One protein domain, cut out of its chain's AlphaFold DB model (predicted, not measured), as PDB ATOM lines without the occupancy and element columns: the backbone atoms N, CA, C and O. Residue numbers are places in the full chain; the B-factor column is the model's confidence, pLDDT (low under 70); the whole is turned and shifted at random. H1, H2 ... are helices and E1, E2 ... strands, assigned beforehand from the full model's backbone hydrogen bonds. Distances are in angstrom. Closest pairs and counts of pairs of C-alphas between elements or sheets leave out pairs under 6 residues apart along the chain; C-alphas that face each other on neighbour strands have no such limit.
ATOM      1  N   SER A  13     118.346 184.526 242.963       86.81
ATOM      2  CA  SER A  13     119.135 185.532 242.242       86.81
ATOM      3  C   SER A  13     118.387 186.131 241.042       86.81
ATOM      4  O   SER A  13     118.510 187.326 240.771       86.81
ATOM      5  N   GLU A  14     117.537 185.336 240.392       89.81
ATOM      6  CA  GLU A  14     116.739 185.725 239.226       89.81
ATOM      7  C   GLU A  14     115.405 186.400 239.588       89.81
ATOM      8  O   GLU A  14     114.683 186.898 238.718       89.81
ATOM      9  N   LEU A  15     115.041 186.449 240.874       90.38
ATOM     10  CA  LEU A  15     113.804 187.096 241.292       90.38
ATOM     11  C   LEU A  15     113.870 188.628 241.108       90.38
ATOM     12  O   LEU A  15     114.899 189.265 241.381       90.38
ATOM     13  N   PRO A  16     112.732 189.269 240.760       92.75
ATOM     14  CA  PRO A  16     112.619 190.722 240.757       92.75
ATOM     15  C   PRO A  16     113.051 191.331 242.095       92.75
ATOM     16  O   PRO A  16     112.753 190.789 243.164       92.75
ATOM     17  N   ARG A  17     113.692 192.504 242.045       93.31
ATOM     18  CA  ARG A  17     114.230 193.199 243.228       93.31
ATOM     19  C   ARG A  17     113.205 193.366 244.356       93.31
ATOM     20  O   ARG A  17     113.556 193.182 245.517       93.31
ATOM     21  N   SER A  18     111.948 193.679 244.032       93.38
ATOM     22  CA  SER A  18     110.867 193.806 245.022       93.38
ATOM     23  C   SER A  18     110.588 192.491 245.753       93.38
ATOM     24  O   SER A  18     110.522 192.478 246.977       93.38
ATOM     25  N   ARG A  19     110.525 191.365 245.031       92.31
ATOM     26  CA  ARG A  19     110.328 190.039 245.638       92.31
ATOM     27  C   ARG A  19     111.509 189.632 246.517       92.31
ATOM     28  O   ARG A  19     111.287 189.109 247.605       92.31
ATOM     29  N   ARG A  20     112.747 189.903 246.083       94.06
ATOM     30  CA  ARG A  20     113.945 189.672 246.913       94.06
ATOM     31  C   ARG A  20     113.895 190.487 248.203       94.06
ATOM     32  O   ARG A  20     114.101 189.937 249.279       94.06
ATOM     33  N   ARG A  21     113.521 191.768 248.113       94.81
ATOM     34  CA  ARG A  21     113.340 192.652 249.274       94.81
ATOM     35  C   ARG A  21     112.285 192.119 250.251       94.81
ATOM     36  O   ARG A  21     112.526 192.123 251.456       94.81
ATOM     37  N   ASP A  22     111.150 191.636 249.752       95.12
ATOM     38  CA  ASP A  22     110.091 191.072 250.598       95.12
ATOM     39  C   ASP A  22     110.558 189.813 251.334       95.12
ATOM     40  O   ASP A  22     110.329 189.672 252.538       95.12
ATOM     41  N   LEU A  23     111.242 188.902 250.633       94.50
ATOM     42  CA  LEU A  23     111.823 187.699 251.234       94.50
ATOM     43  C   LEU A  23     112.883 188.056 252.281       94.50
ATOM     44  O   LEU A  23     112.858 187.499 253.377       94.50
ATOM     45  N   TYR A  24     113.747 189.028 251.983       96.31
ATOM     46  CA  TYR A  24     114.757 189.536 252.910       96.31
ATOM     47  C   TYR A  24     114.111 190.035 254.209       96.31
ATOM     48  O   TYR A  24     114.507 189.646 255.308       96.31
ATOM     49  N   VAL A  25     113.069 190.866 254.104       96.44
ATOM     50  CA  VAL A  25     112.355 191.401 255.275       96.44
ATOM     51  C   VAL A  25     111.667 190.281 256.059       96.44
ATOM     52  O   VAL A  25     111.738 190.269 257.288       96.44
ATOM     53  N   ARG A  26     111.043 189.310 255.384       96.19
ATOM     54  CA  ARG A  26     110.437 188.140 256.044       96.19
ATOM     55  C   ARG A  26     111.469 187.331 256.822       96.19
ATOM     56  O   ARG A  26     111.213 186.976 257.974       96.19
ATOM     57  N   LEU A  27     112.628 187.067 256.222       96.19
ATOM     58  CA  LEU A  27     113.706 186.340 256.882       96.19
ATOM     59  C   LEU A  27     114.263 187.133 258.069       96.19
ATOM     60  O   LEU A  27     114.439 186.552 259.135       96.19
ATOM     61  N   ARG A  28     114.429 188.458 257.948       96.75
ATOM     62  CA  ARG A  28     114.811 189.326 259.075       96.75
ATOM     63  C   ARG A  28     113.895 189.131 260.275       96.75
ATOM     64  O   ARG A  28     114.377 188.908 261.380       96.75
ATOM     65  N   TRP A  29     112.581 189.145 260.060       96.94
ATOM     66  CA  TRP A  29     111.623 188.900 261.137       96.94
ATOM     67  C   TRP A  29     111.708 187.474 261.693       96.94
ATOM     68  O   TRP A  29     111.590 187.305 262.907       96.94
ATOM     69  N   LYS A  30     111.940 186.454 260.852       95.44
ATOM     70  CA  LYS A  30     112.165 185.065 261.308       95.44
ATOM     71  C   LYS A  30     113.390 184.985 262.226       95.44
ATOM     72  O   LYS A  30     113.285 184.413 263.308       95.44
ATOM     73  N   ILE A  31     114.503 185.602 261.830       96.25
ATOM     74  CA  ILE A  31     115.749 185.650 262.609       96.25
ATOM     75  C   ILE A  31     115.518 186.353 263.949       96.25
ATOM     76  O   ILE A  31     115.835 185.793 264.994       96.25
ATOM     77  N   THR A  32     114.893 187.535 263.951       95.19
ATOM     78  CA  THR A  32     114.598 188.270 265.191       95.19
ATOM     79  C   THR A  32     113.706 187.468 266.140       95.19
ATOM     80  O   THR A  32     113.970 187.425 267.336       95.19
ATOM     81  N   ARG A  33     112.675 186.784 265.627       94.50
ATOM     82  CA  ARG A  33     111.787 185.949 266.455       94.50
ATOM     83  C   ARG A  33     112.496 184.743 267.063       94.50
ATOM     84  O   ARG A  33     112.140 184.334 268.159       94.50
ATOM     85  N   LYS A  34     113.472 184.172 266.355       92.50
ATOM     86  CA  LYS A  34     114.258 183.023 266.818       92.50
ATOM     87  C   LYS A  34     115.577 183.431 267.497       92.50
ATOM     88  O   LYS A  34     116.428 182.574 267.731       92.50
ATOM     89  N   ALA A  35     115.763 184.710 267.833       90.69
ATOM     90  CA  ALA A  35     117.021 185.216 268.383       90.69
ATOM     91  C   ALA A  35     117.399 184.577 269.730       90.69
ATOM     92  O   ALA A  35     118.583 184.412 270.001       90.69
ATOM     93  N   SER A  36     116.419 184.155 270.536       88.06
ATOM     94  CA  SER A  36     116.667 183.415 271.780       88.06
ATOM     95  C   SER A  36     117.364 182.070 271.557       88.06
ATOM     96  O   SER A  36     118.072 181.615 272.444       88.06
ATOM     97  N   TYR A  37     117.174 181.451 270.387       84.69
ATOM     98  CA  TYR A  37     117.759 180.155 270.035       84.69
ATOM     99  C   TYR A  37     119.061 180.299 269.232       84.69
ATOM    100  O   TYR A  37     120.010 179.569 269.467       84.69
ATOM    101  N   TYR A  38     119.123 181.247 268.288       86.75
ATOM    102  CA  TYR A  38     120.231 181.345 267.316       86.75
ATOM    103  C   TYR A  38     121.035 182.651 267.389       86.75
ATOM    104  O   TYR A  38     121.866 182.916 266.529       86.75
ATOM    105  N   GLY A  39     120.759 183.532 268.350       85.19
ATOM    106  CA  GLY A  39     121.536 184.760 268.540       85.19
ATOM    107  C   GLY A  39     121.274 185.913 267.587       85.19
ATOM    108  O   GLY A  39     121.905 186.960 267.694       85.19
ATOM    109  N   GLY A  40     120.310 185.770 266.679       91.75
ATOM    110  CA  GLY A  40     119.788 186.891 265.897       91.75
ATOM    111  C   GLY A  40     120.628 187.302 264.683       91.75
ATOM    112  O   GLY A  40     120.263 188.274 264.022       91.75
ATOM    113  N   LYS A  41     121.698 186.568 264.342       95.31
ATOM    114  CA  LYS A  41     122.429 186.741 263.066       95.31
ATOM    115  C   LYS A  41     121.959 185.786 261.970       95.31
ATOM    116  O   LYS A  41     122.031 186.132 260.794       95.31
ATOM    117  N   PHE A  42     121.426 184.632 262.358       96.75
ATOM    118  CA  PHE A  42     120.955 183.599 261.446       96.75
ATOM    119  C   PHE A  42     119.720 182.886 262.000       96.75
ATOM    120  O   PHE A  42     119.274 183.117 263.126       96.75
ATOM    121  N   THR A  43     119.149 182.014 261.181       95.50
ATOM    122  CA  THR A  43     118.183 181.004 261.605       95.50
ATOM    123  C   THR A  43     118.534 179.687 260.941       95.50
ATOM    124  O   THR A  43     118.950 179.662 259.789       95.50
ATOM    125  N   SER A  44     118.272 178.589 261.635       93.50
ATOM    126  CA  SER A  44     118.256 177.252 261.048       93.50
ATOM    127  C   SER A  44     116.923 176.568 261.364       93.50
ATOM    128  O   SER A  44     116.086 177.114 262.104       93.50
ATOM    129  N   ASP A  45     116.710 175.416 260.742       88.25
ATOM    130  CA  ASP A  45     115.703 174.444 261.153       88.25
ATOM    131  C   ASP A  45     116.343 173.281 261.951       88.25
ATOM    132  O   ASP A  45     115.622 172.518 262.588       88.25
ATOM    133  N   ALA A  46     117.682 173.201 262.009       85.00
ATOM    134  CA  ALA A  46     118.427 172.281 262.865       85.00
ATOM    135  C   ALA A  46     118.549 172.804 264.309       85.00
ATOM    136  O   ALA A  46     118.698 174.009 264.549       85.00
ATOM    137  N   LEU A  47     118.517 171.886 265.276       82.38
ATOM    138  CA  LEU A  47     118.797 172.175 266.682       82.38
ATOM    139  C   LEU A  47     120.313 172.209 266.910       82.38
ATOM    140  O   LEU A  47     121.017 171.267 266.543       82.38
ATOM    141  N   LEU A  48     120.801 173.295 267.514       81.75
ATOM    142  CA  LEU A  48     122.214 173.458 267.870       81.75
ATOM    143  C   LEU A  48     122.540 172.852 269.236       81.75
ATOM    144  O   LEU A  48     123.519 172.124 269.371       81.75
ATOM    145  N   ASP A  49     121.678 173.100 270.220       74.88
ATOM    146  CA  ASP A  49     121.963 172.838 271.634       74.88
ATOM    147  C   ASP A  49     121.245 171.582 272.147       74.88
ATOM    148  O   ASP A  49     120.672 171.564 273.236       74.88
ATOM    149  N   GLU A  50     121.226 170.517 271.346       79.62
ATOM    150  CA  GLU A  50     120.720 169.229 271.820       79.62
ATOM    151  C   GLU A  50     121.676 168.669 272.884       79.62
ATOM    152  O   GLU A  50     122.836 168.341 272.607       79.62
ATOM    153  N   ALA A  51     121.193 168.610 274.128       77.94
ATOM    154  CA  ALA A  51     121.980 168.162 275.267       77.94
ATOM    155  C   ALA A  51     122.481 166.729 275.042       77.94
ATOM    156  O   ALA A  51     121.710 165.829 274.723       77.94
ATOM    157  N   GLY A  52     123.788 166.522 275.210       80.19
ATOM    158  CA  GLY A  52     124.413 165.216 275.007       80.19
ATOM    159  C   GLY A  52     124.650 164.832 273.544       80.19
ATOM    160  O   GLY A  52     125.128 163.724 273.305       80.19
ATOM    161  N   ARG A  53     124.381 165.718 272.566       83.12
ATOM    162  CA  ARG A  53     124.723 165.460 271.160       83.12
ATOM    163  C   ARG A  53     126.244 165.283 271.011       83.12
ATOM    164  O   ARG A  53     126.987 166.213 271.334       83.12
ATOM    165  N   PRO A  54     126.717 164.128 270.516       85.50
ATOM    166  CA  PRO A  54     128.148 163.868 270.380       85.50
ATOM    167  C   PRO A  54     128.819 164.739 269.307       85.50
ATOM    168  O   PRO A  54     128.200 165.068 268.293       85.50
ATOM    169  N   GLY A  55     130.100 165.057 269.509       85.81
ATOM    170  CA  GLY A  55     130.880 165.963 268.654       85.81
ATOM    171  C   GLY A  55     130.862 165.640 267.154       85.81
ATOM    172  O   GLY A  55     130.589 166.545 266.368       85.81
ATOM    173  N   PRO A  56     131.035 164.377 266.711       86.31
ATOM    174  CA  PRO A  56     130.956 164.005 265.293       86.31
ATOM    175  C   PRO A  56     129.614 164.293 264.610       86.31
ATOM    176  O   PRO A  56     129.567 164.406 263.391       86.31
ATOM    177  N   TYR A  57     128.526 164.476 265.367       86.69
ATOM    178  CA  TYR A  57     127.256 164.933 264.795       86.69
ATOM    179  C   TYR A  57     127.168 166.454 264.669       86.69
ATOM    180  O   TYR A  57     126.235 166.943 264.037       86.69
ATOM    181  N   LYS A  58     128.082 167.217 265.269       92.75
ATOM    182  CA  LYS A  58     128.115 168.686 265.252       92.75
ATOM    183  C   LYS A  58     129.161 169.211 264.271       92.75
ATOM    184  O   LYS A  58     129.872 170.158 264.571       92.75
ATOM    185  N   GLN A  59     129.300 168.576 263.117       95.44
ATOM    186  CA  GLN A  59     130.366 168.905 262.169       95.44
ATOM    187  C   GLN A  59     129.867 169.719 260.969       95.44
ATOM    188  O   GLN A  59     130.662 170.237 260.193       95.44
ATOM    189  N   TRP A  60     128.549 169.904 260.847       95.69
ATOM    190  CA  TRP A  60     127.947 170.729 259.806       95.69
ATOM    191  C   TRP A  60     126.605 171.335 260.236       95.69
ATOM    192  O   TRP A  60     125.958 170.861 261.177       95.69
ATOM    193  N   ILE A  61     126.183 172.387 259.534       95.81
ATOM    194  CA  ILE A  61     124.846 172.971 259.646       95.81
ATOM    195  C   ILE A  61     124.420 173.668 258.357       95.81
ATOM    196  O   ILE A  61     125.201 174.396 257.749       95.81
ATOM    197  N   ASP A  62     123.135 173.555 258.035       95.31
ATOM    198  CA  ASP A  62     122.468 174.467 257.109       95.31
ATOM    199  C   ASP A  62     121.824 175.633 257.859       95.31
ATOM    200  O   ASP A  62     121.058 175.450 258.814       95.31
ATOM    201  N   CYS A  63     122.089 176.859 257.425       95.94
ATOM    202  CA  CYS A  63     121.494 178.051 258.005       95.94
ATOM    203  C   CYS A  63     121.218 179.148 256.976       95.94
ATOM    204  O   CYS A  63     121.826 179.235 255.915       95.94
ATOM    205  N   LEU A  64     120.283 180.027 257.323       96.50
ATOM    206  CA  LEU A  64     119.942 181.211 256.549       96.50
ATOM    207  C   LEU A  64     120.384 182.467 257.296       96.50
ATOM    208  O   LEU A  64     120.027 182.651 258.466       96.50
ATOM    209  N   PHE A  65     121.055 183.381 256.601       97.50
ATOM    210  CA  PHE A  65     121.361 184.716 257.119       97.50
ATOM    211  C   PHE A  65     121.228 185.799 256.043       97.50
ATOM    212  O   PHE A  65     121.001 185.531 254.865       97.50
ATOM    213  N   LEU A  66     121.285 187.057 256.475       97.50
ATOM    214  CA  LEU A  66     121.087 188.222 255.612       97.50
ATOM    215  C   LEU A  66     122.426 188.818 255.176       97.50
ATOM    216  O   LEU A  66     123.297 189.042 256.025       97.50
ATOM    217  N   GLY A  67     122.546 189.123 253.884       96.06
ATOM    218  CA  GLY A  67     123.654 189.900 253.330       96.06
ATOM    219  C   GLY A  67     123.554 191.391 253.667       96.06
ATOM    220  O   GLY A  67     122.484 191.902 254.020       96.06
ATOM    221  N   GLY A  68     124.677 192.101 253.566       93.88
ATOM    222  CA  GLY A  68     124.787 193.522 253.921       93.88
ATOM    223  C   GLY A  68     124.042 194.484 252.984       93.88
ATOM    224  O   GLY A  68     123.720 195.607 253.376       93.88
ATOM    225  N   ASP A  69     123.711 194.052 251.768       93.62
ATOM    226  CA  ASP A  69     123.077 194.866 250.718       93.62
ATOM    227  C   ASP A  69     121.563 195.108 250.917       93.62
ATOM    228  O   ASP A  69     120.929 195.866 250.174       93.62
ATOM    229  N   GLY A  70     120.948 194.455 251.909       92.25
ATOM    230  CA  GLY A  70     119.515 194.551 252.170       92.25
ATOM    231  C   GLY A  70     118.621 193.786 251.183       92.25
ATOM    232  O   GLY A  70     117.401 194.008 251.178       92.25
ATOM    233  N   LEU A  71     119.191 192.930 250.336       93.69
ATOM    234  CA  LEU A  71     118.482 192.154 249.314       93.69
ATOM    235  C   LEU A  71     118.888 190.683 249.300       93.69
ATOM    236  O   LEU A  71     118.065 189.841 248.943       93.69
ATOM    237  N   THR A  72     120.124 190.386 249.669       94.81
ATOM    238  CA  THR A  72     120.707 189.059 249.589       94.81
ATOM    239  C   THR A  72     120.331 188.234 250.810       94.81
ATOM    240  O   THR A  72     120.399 188.682 251.958       94.81
ATOM    241  N   ILE A  73     119.888 187.011 250.537       96.50
ATOM    242  CA  ILE A  73     119.712 185.957 251.526       96.50
ATOM    243  C   ILE A  73     120.779 184.926 251.223       96.50
ATOM    244  O   ILE A  73     120.796 184.394 250.115       96.50
ATOM    245  N   TRP A  74     121.621 184.644 252.201       97.19
ATOM    246  CA  TRP A  74     122.591 183.568 252.130       97.19
ATOM    247  C   TRP A  74     121.946 182.296 252.658       97.19
ATOM    248  O   TRP A  74     121.408 182.291 253.768       97.19
ATOM    249  N   ASN A  75     121.959 181.248 251.836       95.88
ATOM    250  CA  ASN A  75     121.639 179.896 252.254       95.88
ATOM    251  C   ASN A  75     122.931 179.107 252.380       95.88
ATOM    252  O   ASN A  75     123.502 178.692 251.377       95.88
ATOM    253  N   ALA A  76     123.404 178.993 253.611       96.88
ATOM    254  CA  ALA A  76     124.741 178.547 253.900       96.88
ATOM    255  C   ALA A  76     124.755 177.135 254.463       96.88
ATOM    256  O   ALA A  76     124.074 176.869 255.453       96.88
ATOM    257  N   THR A  77     125.596 176.291 253.887       97.19
ATOM    258  CA  THR A  77     126.070 175.057 254.502       97.19
ATOM    259  C   THR A  77     127.447 175.358 255.079       97.19
ATOM    260  O   THR A  77     128.374 175.708 254.351       97.19
ATOM    261  N   ILE A  78     127.566 175.299 256.402       98.12
ATOM    262  CA  ILE A  78     128.829 175.511 257.111       98.12
ATOM    263  C   ILE A  78     129.292 174.157 257.620       98.12
ATOM    264  O   ILE A  78     128.557 173.504 258.362       98.12
ATOM    265  N   VAL A  79     130.504 173.764 257.250       98.06
ATOM    266  CA  VAL A  79     131.145 172.514 257.658       98.06
ATOM    267  C   VAL A  79     132.448 172.810 258.390       98.06
ATOM    268  O   VAL A  79     133.137 173.792 258.101       98.06
ATOM    269  N   THR A  80     132.804 171.971 259.356       98.38
ATOM    270  CA  THR A  80     134.135 172.020 259.965       98.38
ATOM    271  C   THR A  80     135.182 171.464 259.001       98.38
ATOM    272  O   THR A  80     134.883 170.674 258.103       98.38
ATOM    273  N   ALA A  81     136.444 171.815 259.234       97.88
ATOM    274  CA  ALA A  81     137.583 171.201 258.563       97.88
ATOM    275  C   ALA A  81     137.600 169.668 258.728       97.88
ATOM    276  O   ALA A  81     137.978 168.958 257.804       97.88
ATOM    277  N   THR A  82     137.150 169.157 259.878       96.94
ATOM    278  CA  THR A  82     137.000 167.720 260.144       96.94
ATOM    279  C   THR A  82     135.964 167.073 259.226       96.94
ATOM    280  O   THR A  82     136.263 166.038 258.636       96.94
ATOM    281  N   GLN A  83     134.778 167.678 259.070       97.38
ATOM    282  CA  GLN A  83     133.761 167.169 258.145       97.38
ATOM    283  C   GLN A  83     134.284 167.161 256.713       97.38
ATOM    284  O   GLN A  83     134.227 166.125 256.060       97.38
ATOM    285  N   GLN A  84     134.855 168.286 256.264       98.06
ATOM    286  CA  GLN A  84     135.396 168.382 254.913       98.06
ATOM    287  C   GLN A  84     136.486 167.335 254.677       98.06
ATOM    288  O   GLN A  84     136.514 166.706 253.630       98.06
ATOM    289  N   PHE A  85     137.370 167.111 255.648       98.00
ATOM    290  CA  PHE A  85     138.416 166.102 255.529       98.00
ATOM    291  C   PHE A  85     137.858 164.688 255.339       98.00
ATOM    292  O   PHE A  85     138.358 163.949 254.493       98.00
ATOM    293  N   TRP A  86     136.825 164.312 256.099       97.38
ATOM    294  CA  TRP A  86     136.152 163.029 255.902       97.38
ATOM    295  C   TRP A  86     135.471 162.939 254.537       97.38
ATOM    296  O   TRP A  86     135.586 161.907 253.880       97.38
ATOM    297  N   ASP A  87     134.804 164.005 254.098       97.19
ATOM    298  CA  ASP A  87     134.118 164.024 252.807       97.19
ATOM    299  C   ASP A  87     135.108 163.917 251.634       97.19
ATOM    300  O   ASP A  87     134.874 163.130 250.721       97.19
ATOM    301  N   GLU A  88     136.252 164.607 251.690       97.94
ATOM    302  CA  GLU A  88     137.321 164.493 250.683       97.94
ATOM    303  C   GLU A  88     137.960 163.096 250.673       97.94
ATOM    304  O   GLU A  88     138.183 162.516 249.611       97.94
ATOM    305  N   ALA A  89     138.239 162.520 251.848       97.75
ATOM    306  CA  ALA A  89     138.803 161.174 251.935       97.75
ATOM    307  C   ALA A  89     137.839 160.122 251.364       97.75
ATOM    308  O   ALA A  89     138.266 159.225 250.630       97.75
ATOM    309  N   ARG A  90     136.540 160.261 251.659       96.81
ATOM    310  CA  ARG A  90     135.488 159.407 251.106       96.81
ATOM    311  C   ARG A  90     135.364 159.585 249.596       96.81
ATOM    312  O   ARG A  90     135.368 158.589 248.883       96.81
ATOM    313  N   LEU A  91     135.319 160.822 249.105       96.75
ATOM    314  CA  LEU A  91     135.208 161.109 247.673       96.75
ATOM    315  C   LEU A  91     136.370 160.485 246.889       96.75
ATOM    316  O   LEU A  91     136.150 159.804 245.891       96.75
ATOM    317  N   LEU A  92     137.605 160.622 247.378       97.56
ATOM    318  CA  LEU A  92     138.775 159.986 246.765       97.56
ATOM    319  C   LEU A  92     138.689 158.450 246.783       97.56
ATOM    320  O   LEU A  92     139.126 157.792 245.834       97.56
ATOM    321  N   ALA A  93     138.138 157.856 247.845       96.69
ATOM    322  CA  ALA A  93     137.909 156.415 247.914       96.69
ATOM    323  C   ALA A  93     136.857 155.955 246.887       96.69
ATOM    324  O   ALA A  93     137.102 154.987 246.158       96.69
ATOM    325  N   GLU A  94     135.743 156.683 246.775       94.25
ATOM    326  CA  GLU A  94     134.668 156.452 245.801       94.25
ATOM    327  C   GLU A  94     135.167 156.597 244.357       94.25
ATOM    328  O   GLU A  94     134.858 155.764 243.501       94.25
ATOM    329  N   GLU A  95     135.982 157.613 244.065       95.00
ATOM    330  CA  GLU A  95     136.588 157.826 242.747       95.00
ATOM    331  C   GLU A  95     137.526 156.676 242.365       95.00
ATOM    332  O   GLU A  95     137.495 156.188 241.229       95.00
ATOM    333  N   ARG A  96     138.327 156.180 243.317       95.00
ATOM    334  CA  ARG A  96     139.207 155.019 243.108       95.00
ATOM    335  C   ARG A  96     138.404 153.746 242.864       95.00
ATOM    336  O   ARG A  96     138.751 152.988 241.960       95.00
ATOM    337  N   ALA A  97     137.335 153.521 243.626       93.12
ATOM    338  CA  ALA A  97     136.444 152.379 243.427       93.12
ATOM    339  C   ALA A  97     135.753 152.444 242.056       93.12
ATOM    340  O   ALA A  97     135.809 151.491 241.279       93.12
ATOM    341  N   SER A  98     135.180 153.602 241.722       91.12
ATOM    342  CA  SER A  98     134.480 153.841 240.455       91.12
ATOM    343  C   SER A  98     135.406 153.655 239.252       91.12
ATOM    344  O   SER A  98     135.010 153.075 238.244       91.12
ATOM    345  N   SER A  99     136.672 154.064 239.378       92.69
ATOM    346  CA  SER A  99     137.686 153.889 238.331       92.69
ATOM    347  C   SER A  99     138.045 152.420 238.060       92.69
ATOM    348  O   SER A  99     138.500 152.099 236.965       92.69
ATOM    349  N   LEU A 100     137.838 151.515 239.024       91.56
ATOM    350  CA  LEU A 100     138.058 150.068 238.863       91.56
ATOM    351  C   LEU A 100     136.801 149.314 238.397       91.56
ATOM    352  O   LEU A 100     136.904 148.177 237.933       91.56
ATOM    353  N   LEU A 101     135.625 149.936 238.515       87.94
ATOM    354  CA  LEU A 101     134.316 149.357 238.196       87.94
ATOM    355  C   LEU A 101     133.739 149.839 236.854       87.94
ATOM    356  O   LEU A 101     132.579 149.572 236.572       87.94
ATOM    357  N   ILE A 102     134.529 150.507 236.003       80.19
ATOM    358  CA  ILE A 102     134.064 151.133 234.744       80.19
ATOM    359  C   ILE A 102     133.246 150.174 233.858       80.19
ATOM    360  O   ILE A 102     132.234 150.579 233.285       80.19
ATOM    361  N   ASP A 103     133.670 148.911 233.760       76.62
ATOM    362  CA  ASP A 103     133.019 147.888 232.926       76.62
ATOM    363  C   ASP A 103     132.026 147.004 233.703       76.62
ATOM    364  O   ASP A 103     131.335 146.161 233.125       76.62
ATOM    365  N   GLU A 104     131.938 147.178 235.020       75.50
ATOM    366  CA  GLU A 104     131.024 146.428 235.867       75.50
ATOM    367  C   GLU A 104     129.690 147.172 235.957       75.50
ATOM    368  O   GLU A 104     129.623 148.342 236.325       75.50
ATOM    369  N   ILE A 161     143.188 170.546 253.399       97.75
ATOM    370  CA  ILE A 161     142.019 171.365 253.740       97.75
ATOM    371  C   ILE A 161     142.436 172.816 253.989       97.75
ATOM    372  O   ILE A 161     143.381 173.097 254.733       97.75
ATOM    373  N   HIS A 162     141.679 173.738 253.399       97.44
ATOM    374  CA  HIS A 162     141.715 175.164 253.699       97.44
ATOM    375  C   HIS A 162     140.366 175.617 254.247       97.44
ATOM    376  O   HIS A 162     139.324 175.121 253.821       97.44
ATOM    377  N   GLU A 163     140.377 176.620 255.122       97.69
ATOM    378  CA  GLU A 163     139.164 177.406 255.335       97.69
ATOM    379  C   GLU A 163     138.799 178.137 254.045       97.69
ATOM    380  O   GLU A 163     139.671 178.696 253.367       97.69
ATOM    381  N   SER A 164     137.518 178.147 253.703       98.44
ATOM    382  CA  SER A 164     137.059 178.750 252.458       98.44
ATOM    383  C   SER A 164     135.584 179.125 252.490       98.44
ATOM    384  O   SER A 164     134.806 178.666 253.328       98.44
ATOM    385  N   PHE A 165     135.218 179.978 251.540       98.50
ATOM    386  CA  PHE A 165     133.859 180.336 251.184       98.50
ATOM    387  C   PHE A 165     133.688 180.138 249.682       98.50
ATOM    388  O   PHE A 165     134.476 180.666 248.894       98.50
ATOM    389  N   THR A 166     132.649 179.408 249.294       97.75
ATOM    390  CA  THR A 166     132.289 179.151 247.898       97.75
ATOM    391  C   THR A 166     130.829 179.507 247.672       97.75
ATOM    392  O   THR A 166     129.942 179.045 248.388       97.75
ATOM    393  N   ILE A 167     130.565 180.357 246.685       96.44
ATOM    394  CA  ILE A 167     129.235 180.872 246.377       96.44
ATOM    395  C   ILE A 167     128.578 180.052 245.269       96.44
ATOM    396  O   ILE A 167     129.097 179.908 244.164       96.44
ATOM    397  N   GLU A 168     127.343 179.627 245.523       90.75
ATOM    398  CA  GLU A 168     126.525 178.872 244.578       90.75
ATOM    399  C   GLU A 168     125.285 179.677 244.163       90.75
ATOM    400  O   GLU A 168     124.267 179.760 244.854       90.75
ATOM    401  N   SER A 169     125.344 180.295 242.983       80.50
ATOM    402  CA  SER A 169     124.306 181.228 242.511       80.50
ATOM    403  C   SER A 169     123.001 180.569 242.030       80.50
ATOM    404  O   SER A 169     122.002 181.267 241.824       80.50
ATOM    405  N   GLY A 170     122.993 179.239 241.881       77.50
ATOM    406  CA  GLY A 170     121.859 178.451 241.383       77.50
ATOM    407  C   GLY A 170     120.799 178.108 242.433       77.50
ATOM    408  O   GLY A 170     119.801 177.460 242.110       77.50
ATOM    409  N   TYR A 171     120.987 178.523 243.687       76.62
ATOM    410  CA  TYR A 171     120.119 178.083 244.770       76.62
ATOM    411  C   TYR A 171     118.746 178.786 244.765       76.62
ATOM    412  O   TYR A 171     118.578 179.968 244.446       76.62
ATOM    413  N   ARG A 172     117.700 178.030 245.109       78.44
ATOM    414  CA  ARG A 172     116.310 178.505 245.003       78.44
ATOM    415  C   ARG A 172     115.896 179.443 246.135       78.44
ATOM    416  O   ARG A 172     115.123 180.373 245.916       78.44
ATOM    417  N   TYR A 173     116.349 179.160 247.351       77.94
ATOM    418  CA  TYR A 173     115.863 179.797 248.583       77.94
ATOM    419  C   TYR A 173     116.768 180.926 249.105       77.94
ATOM    420  O   TYR A 173     116.493 181.505 250.152       77.94
ATOM    421  N   GLY A 174     117.814 181.254 248.354       87.31
ATOM    422  CA  GLY A 174     118.844 182.240 248.661       87.31
ATOM    423  C   GLY A 174     119.968 182.110 247.638       87.31
ATOM    424  O   GLY A 174     119.832 181.358 246.678       87.31
ATOM    425  N   ILE A 175     121.065 182.824 247.839       93.56
ATOM    426  CA  ILE A 175     122.339 182.526 247.187       93.56
ATOM    427  C   ILE A 175     123.044 181.494 248.069       93.56
ATOM    428  O   ILE A 175     123.116 181.685 249.284       93.56
ATOM    429  N   GLY A 176     123.478 180.382 247.482       95.38
ATOM    430  CA  GLY A 176     124.174 179.329 248.208       95.38
ATOM    431  C   GLY A 176     125.542 179.804 248.690       95.38
ATOM    432  O   GLY A 176     126.214 180.566 247.992       95.38
ATOM    433  N   LEU A 177     125.930 179.368 249.883       97.38
ATOM    434  CA  LEU A 177     127.267 179.543 250.439       97.38
ATOM    435  C   LEU A 177     127.713 178.207 251.033       97.38
ATOM    436  O   LEU A 177     127.101 177.730 251.981       97.38
ATOM    437  N   TYR A 178     128.788 177.633 250.521       97.81
ATOM    438  CA  TYR A 178     129.488 176.541 251.180       97.81
ATOM    439  C   TYR A 178     130.682 177.120 251.936       97.81
ATOM    440  O   TYR A 178     131.499 177.831 251.351       97.81
ATOM    441  N   ALA A 179     130.750 176.890 253.243       98.50
ATOM    442  CA  ALA A 179     131.788 177.443 254.101       98.50
ATOM    443  C   ALA A 179     132.527 176.328 254.839       98.50
ATOM    444  O   ALA A 179     131.912 175.598 255.612       98.50
ATOM    445  N   ILE A 180     133.843 176.256 254.651       98.56
ATOM    446  CA  ILE A 180     134.729 175.366 255.402       98.56
ATOM    447  C   ILE A 180     135.410 176.194 256.488       98.56
ATOM    448  O   ILE A 180     136.047 177.204 256.184       98.56
ATOM    449  N   VAL A 181     135.277 175.778 257.749       98.12
ATOM    450  CA  VAL A 181     135.807 176.526 258.900       98.12
ATOM    451  C   VAL A 181     136.640 175.657 259.828       98.12
ATOM    452  O   VAL A 181     136.321 174.497 260.085       98.12
ATOM    453  N   GLN A 182     137.697 176.230 260.393       96.88
ATOM    454  CA  GLN A 182     138.508 175.558 261.398       96.88
ATOM    455  C   GLN A 182     137.853 175.728 262.777       96.88
ATOM    456  O   GLN A 182     137.995 176.752 263.450       96.88
ATOM    457  N   ALA A 183     137.106 174.709 263.195       95.81
ATOM    458  CA  ALA A 183     136.484 174.618 264.509       95.81
ATOM    459  C   ALA A 183     136.272 173.148 264.891       95.81
ATOM    460  O   ALA A 183     136.010 172.328 264.013       95.81
ATOM    461  N   ASP A 184     136.327 172.846 266.188       93.06
ATOM    462  CA  ASP A 184     136.117 171.483 266.696       93.06
ATOM    463  C   ASP A 184     134.661 171.023 266.526       93.06
ATOM    464  O   ASP A 184     134.386 169.873 266.190       93.06
ATOM    465  N   GLU A 185     133.708 171.928 266.764       94.38
ATOM    466  CA  GLU A 185     132.272 171.674 266.651       94.38
ATOM    467  C   GLU A 185     131.551 172.922 266.135       94.38
ATOM    468  O   GLU A 185     131.857 174.056 266.513       94.38
ATOM    469  N   ILE A 186     130.522 172.709 265.322       95.31
ATOM    470  CA  ILE A 186     129.545 173.722 264.959       95.31
ATOM    471  C   ILE A 186     128.688 174.041 266.179       95.31
ATOM    472  O   ILE A 186     127.930 173.216 266.692       95.31
ATOM    473  N   ASN A 187     128.771 175.294 266.598       93.69
ATOM    474  CA  ASN A 187     127.915 175.881 267.609       93.69
ATOM    475  C   ASN A 187     127.531 177.303 267.187       93.69
ATOM    476  O   ASN A 187     127.970 177.818 266.153       93.69
ATOM    477  N   ARG A 188     126.696 177.951 267.998       94.00
ATOM    478  CA  ARG A 188     126.228 179.310 267.725       94.00
ATOM    479  C   ARG A 188     127.377 180.303 267.511       94.00
ATOM    480  O   ARG A 188     127.310 181.090 266.574       94.00
ATOM    481  N   GLU A 189     128.399 180.278 268.362       94.12
ATOM    482  CA  GLU A 189     129.526 181.214 268.289       94.12
ATOM    483  C   GLU A 189     130.317 181.038 266.991       94.12
ATOM    484  O   GLU A 189     130.601 182.020 266.306       94.12
ATOM    485  N   VAL A 190     130.596 179.788 266.609       96.50
ATOM    486  CA  VAL A 190     131.280 179.463 265.352       96.50
ATOM    487  C   VAL A 190     130.493 180.006 264.166       96.50
ATOM    488  O   VAL A 190     131.062 180.708 263.341       96.50
ATOM    489  N   ILE A 191     129.179 179.770 264.105       97.19
ATOM    490  CA  ILE A 191     128.338 180.250 262.996       97.19
ATOM    491  C   ILE A 191     128.329 181.779 262.929       97.19
ATOM    492  O   ILE A 191     128.485 182.356 261.853       97.19
ATOM    493  N   GLU A 192     128.151 182.454 264.067       96.38
ATOM    494  CA  GLU A 192     128.147 183.915 264.115       96.38
ATOM    495  C   GLU A 192     129.487 184.506 263.652       96.38
ATOM    496  O   GLU A 192     129.483 185.437 262.842       96.38
ATOM    497  N   ARG A 193     130.609 183.933 264.104       97.19
ATOM    498  CA  ARG A 193     131.961 184.322 263.687       97.19
ATOM    499  C   ARG A 193     132.185 184.080 262.195       97.19
ATOM    500  O   ARG A 193     132.760 184.928 261.519       97.19
ATOM    501  N   THR A 194     131.699 182.964 261.657       98.19
ATOM    502  CA  THR A 194     131.784 182.654 260.223       98.19
ATOM    503  C   THR A 194     131.032 183.681 259.383       98.19
ATOM    504  O   THR A 194     131.560 184.162 258.383       98.19
ATOM    505  N   ILE A 195     129.827 184.077 259.805       98.00
ATOM    506  CA  ILE A 195     129.038 185.114 259.122       98.00
ATOM    507  C   ILE A 195     129.766 186.461 259.146       98.00
ATOM    508  O   ILE A 195     129.767 187.185 258.149       98.00
ATOM    509  N   GLU A 196     130.373 186.822 260.276       97.62
ATOM    510  CA  GLU A 196     131.172 188.045 260.392       97.62
ATOM    511  C   GLU A 196     132.379 188.008 259.462       97.62
ATOM    512  O   GLU A 196     132.560 188.925 258.664       97.62
ATOM    513  N   ARG A 197     133.129 186.906 259.475       97.81
ATOM    514  CA  ARG A 197     134.285 186.723 258.603       97.81
ATOM    515  C   ARG A 197     133.910 186.788 257.125       97.81
ATOM    516  O   ARG A 197     134.586 187.459 256.348       97.81
ATOM    517  N   PHE A 198     132.814 186.143 256.735       98.25
ATOM    518  CA  PHE A 198     132.311 186.187 255.364       98.25
ATOM    519  C   PHE A 198     131.965 187.620 254.925       98.25
ATOM    520  O   PHE A 198     132.254 188.021 253.798       98.25
ATOM    521  N   ARG A 199     131.418 188.439 255.832       97.06
ATOM    522  CA  ARG A 199     131.175 189.866 255.573       97.06
ATOM    523  C   ARG A 199     132.463 190.673 255.464       97.06
ATOM    524  O   ARG A 199     132.563 191.514 254.577       97.06
ATOM    525  N   GLU A 200     133.442 190.419 256.328       97.25
ATOM    526  CA  GLU A 200     134.745 191.099 256.303       97.25
ATOM    527  C   GLU A 200     135.487 190.888 254.983       97.25
ATOM    528  O   GLU A 200     136.086 191.824 254.456       97.25
ATOM    529  N   VAL A 201     135.416 189.679 254.418       96.62
ATOM    530  CA  VAL A 201     136.023 189.388 253.110       96.62
ATOM    531  C   VAL A 201     135.195 189.925 251.933       96.62
ATOM    532  O   VAL A 201     135.652 189.871 250.791       96.62
ATOM    533  N   GLY A 202     134.018 190.500 252.199       97.06
ATOM    534  CA  GLY A 202     133.172 191.170 251.213       97.06
ATOM    535  C   GLY A 202     132.087 190.295 250.588       97.06
ATOM    536  O   GLY A 202     131.673 190.592 249.472       97.06
ATOM    537  N   GLU A 203     131.638 189.241 251.280       96.94
ATOM    538  CA  GLU A 203     130.585 188.315 250.828       96.94
ATOM    539  C   GLU A 203     130.870 187.711 249.436       96.94
ATOM    540  O   GLU A 203     130.022 187.707 248.543       96.94
ATOM    541  N   LYS A 204     132.106 187.237 249.240       96.62
ATOM    542  CA  LYS A 204     132.629 186.691 247.979       96.62
ATOM    543  C   LYS A 204     133.363 185.370 248.210       96.62
ATOM    544  O   LYS A 204     133.687 185.046 249.354       96.62
ATOM    545  N   ASP A 205     133.686 184.675 247.122       98.06
ATOM    546  CA  ASP A 205     134.579 183.518 247.179       98.06
ATOM    547  C   ASP A 205     135.909 183.897 247.830       98.06
ATOM    548  O   ASP A 205     136.506 184.944 247.542       98.06
ATOM    549  N   TRP A 206     136.367 183.043 248.735       98.38
ATOM    550  CA  TRP A 206     137.591 183.259 249.487       98.38
ATOM    551  C   TRP A 206     138.175 181.925 249.927       98.38
ATOM    552  O   TRP A 206     137.447 180.983 250.217       98.38
ATOM    553  N   GLN A 207     139.495 181.867 250.024       97.81
ATOM    554  CA  GLN A 207     140.212 180.741 250.592       97.81
ATOM    555  C   GLN A 207     141.354 181.283 251.445       97.81
ATOM    556  O   GLN A 207     142.012 182.259 251.071       97.81
ATOM    557  N   SER A 208     141.573 180.662 252.597       96.56
ATOM    558  CA  SER A 208     142.711 180.965 253.454       96.56
ATOM    559  C   SER A 208     144.018 180.550 252.785       96.56
ATOM    560  O   SER A 208     144.124 179.454 252.233       96.56
ATOM    561  N   GLU A 209     145.043 181.395 252.883       94.94
ATOM    562  CA  GLU A 209     146.408 181.045 252.465       94.94
ATOM    563  C   GLU A 209     147.019 179.969 253.374       94.94
ATOM    564  O   GLU A 209     147.907 179.224 252.960       94.94
ATOM    565  N   CYS A 210     146.533 179.870 254.614       94.31
ATOM    566  CA  CYS A 210     146.982 178.876 255.574       94.31
ATOM    567  C   CYS A 210     146.189 177.576 255.430       94.31
ATOM    568  O   CYS A 210     144.961 177.574 255.322       94.31
ATOM    569  N   LEU A 211     146.926 176.472 255.484       95.94
ATOM    570  CA  LEU A 211     146.396 175.116 255.551       95.94
ATOM    571  C   LEU A 211     145.904 174.834 256.971       95.94
ATOM    572  O   LEU A 211     146.534 175.267 257.942       95.94
ATOM    573  N   VAL A 212     144.840 174.045 257.101       95.50
ATOM    574  CA  VAL A 212     144.484 173.468 258.400       95.50
ATOM    575  C   VAL A 212     145.567 172.457 258.782       95.50
ATOM    576  O   VAL A 212     145.917 171.577 257.996       95.50
ATOM    577  N   SER A 213     146.125 172.592 259.989       95.25
ATOM    578  CA  SER A 213     147.180 171.692 260.467       95.25
ATOM    579  C   SER A 213     146.690 170.244 260.506       95.25
ATOM    580  O   SER A 213     145.614 169.965 261.035       95.25
ATOM    581  N   ARG A 214     147.518 169.306 260.025       93.88
ATOM    582  CA  ARG A 214     147.222 167.863 260.064       93.88
ATOM    583  C   ARG A 214     146.928 167.359 261.477       93.88
ATOM    584  O   ARG A 214     146.140 166.430 261.620       93.88
ATOM    585  N   GLU A 215     147.527 167.971 262.496       93.81
ATOM    586  CA  GLU A 215     147.323 167.628 263.912       93.81
ATOM    587  C   GLU A 215     145.891 167.901 264.398       93.81
ATOM    588  O   GLU A 215     145.450 167.302 265.372       93.81
ATOM    589  N   LEU A 216     145.162 168.790 263.713       92.56
ATOM    590  CA  LEU A 216     143.770 169.137 264.011       92.56
ATOM    591  C   LEU A 216     142.769 168.319 263.181       92.56
ATOM    592  O   LEU A 216     141.561 168.423 263.384       92.56
ATOM    593  N   LEU A 217     143.258 167.524 262.227       94.94
ATOM    594  CA  LEU A 217     142.441 166.701 261.342       94.94
ATOM    595  C   LEU A 217     142.359 165.262 261.871       94.94
ATOM    596  O   LEU A 217     143.305 164.768 262.494       94.94
ATOM    597  N   PRO A 218     141.249 164.551 261.624       93.81
ATOM    598  CA  PRO A 218     141.043 163.224 262.185       93.81
ATOM    599  C   PRO A 218     142.053 162.201 261.636       93.81
ATOM    600  O   PRO A 218     142.610 162.332 260.543       93.81
ATOM    601  N   VAL A 219     142.328 161.172 262.436       94.50
ATOM    602  CA  VAL A 219     143.175 160.015 262.069       94.50
ATOM    603  C   VAL A 219     142.351 158.743 261.846       94.50
ATOM    604  O   VAL A 219     142.891 157.703 261.494       94.50
ATOM    605  N   GLU A 220     141.040 158.831 262.058       93.25
ATOM    606  CA  GLU A 220     140.065 157.768 261.831       93.25
ATOM    607  C   GLU A 220     138.991 158.236 260.841       93.25
ATOM    608  O   GLU A 220     138.790 159.442 260.657       93.25
ATOM    609  N   THR A 221     138.290 157.286 260.221       93.50
ATOM    610  CA  THR A 221     137.132 157.558 259.356       93.50
ATOM    611  C   THR A 221     135.957 158.099 260.168       93.50
ATOM    612  O   THR A 221     135.856 157.877 261.382       93.50
ATOM    613  N   GLN A 222     135.020 158.768 259.491       92.94
ATOM    614  CA  GLN A 222     133.798 159.252 260.138       92.94
ATOM    615  C   GLN A 222     132.997 158.099 260.758       92.94
ATOM    616  O   GLN A 222     132.495 158.212 261.876       92.94
ATOM    617  N   GLU A 223     132.902 156.972 260.052       89.50
ATOM    618  CA  GLU A 223     132.167 155.797 260.516       89.50
ATOM    619  C   GLU A 223     132.762 155.206 261.798       89.50
ATOM    620  O   GLU A 223     132.017 154.873 262.722       89.50
ATOM    621  N   ASN A 224     134.093 155.149 261.913       90.62
ATOM    622  CA  ASN A 224     134.755 154.692 263.134       90.62
ATOM    623  C   ASN A 224     134.492 155.644 264.306       90.62
ATOM    624  O   ASN A 224     134.151 155.192 265.406       90.62
TER     625      ASN A 224
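This is residues 13 to 104 and 161 to 224 of the 248 residues of an uncharacterized protein of Nitrosospira multiformis (UniProt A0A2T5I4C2). A twisted sheet of five strands has H4 across one face. H1 packs at the end of the hairpin E1 and E2 where E1 ends and E2 begins, and H3 follows directly on E2 as an arm; residues 91 to 104, of which 91 to 100 belong to H3, stick out. The printed part has 156 residues with four named helices and five named strands, in the order H1 H2 E1 E2 H3 E3 E4 H4 E5. The mixed sheet runs E1 E2 E4 E3 E5; the class is mixed, helices and strands. The whole is compact, with a radius of gyration of the C-alphas of 17.5 A and spans of 52 by 41 by 32 A.

H1, residues 17 to 33, is 24.5 A long and begins at C-alpha (114.230, 193.199, 243.228). H2 is residues 35 to 38, E1 60 to 66, E2 73 to 80 with 21.8 A, and H3 81 to 100 with 28.9 A. E3 is residues 162 to 168, E4 175 to 181, H4 188 to 200, and E5 206 to 211, ending at C-alpha (146.396, 175.116, 255.551).

The hairpin E1 and E2 has N 63 and O 76 2.8 A apart; parallel E2 and E4 have N 77 and O 177 at 2.8 A. The hairpin E3 and E4 has N 166 and O 178 at 2.8 A, and antiparallel E3 and E5 N 165 and O 206 at 2.8 A. E4, H4, E5 form a split strand-helix-strand unit, E3 between its strands, with a left-handed crossover. H4 is on the sheet, height 8.5 A. H1 is on it too; the closest C-alphas of H1 and E1, Tyr 24 and Leu 66, are 7.0 A apart. H3 only grazes it, with residues 81 to 85. H2 is not on it. In H1, H3 and H4 every O i to N i+4 pair is within hydrogen-bond range; H2 is too short for one.

Residues 105 to 160 are not printed; C-alphas 104 and 161 are 32.6 A apart. The link H2 to E1 is long. No printed residue is under 70 in pLDDT.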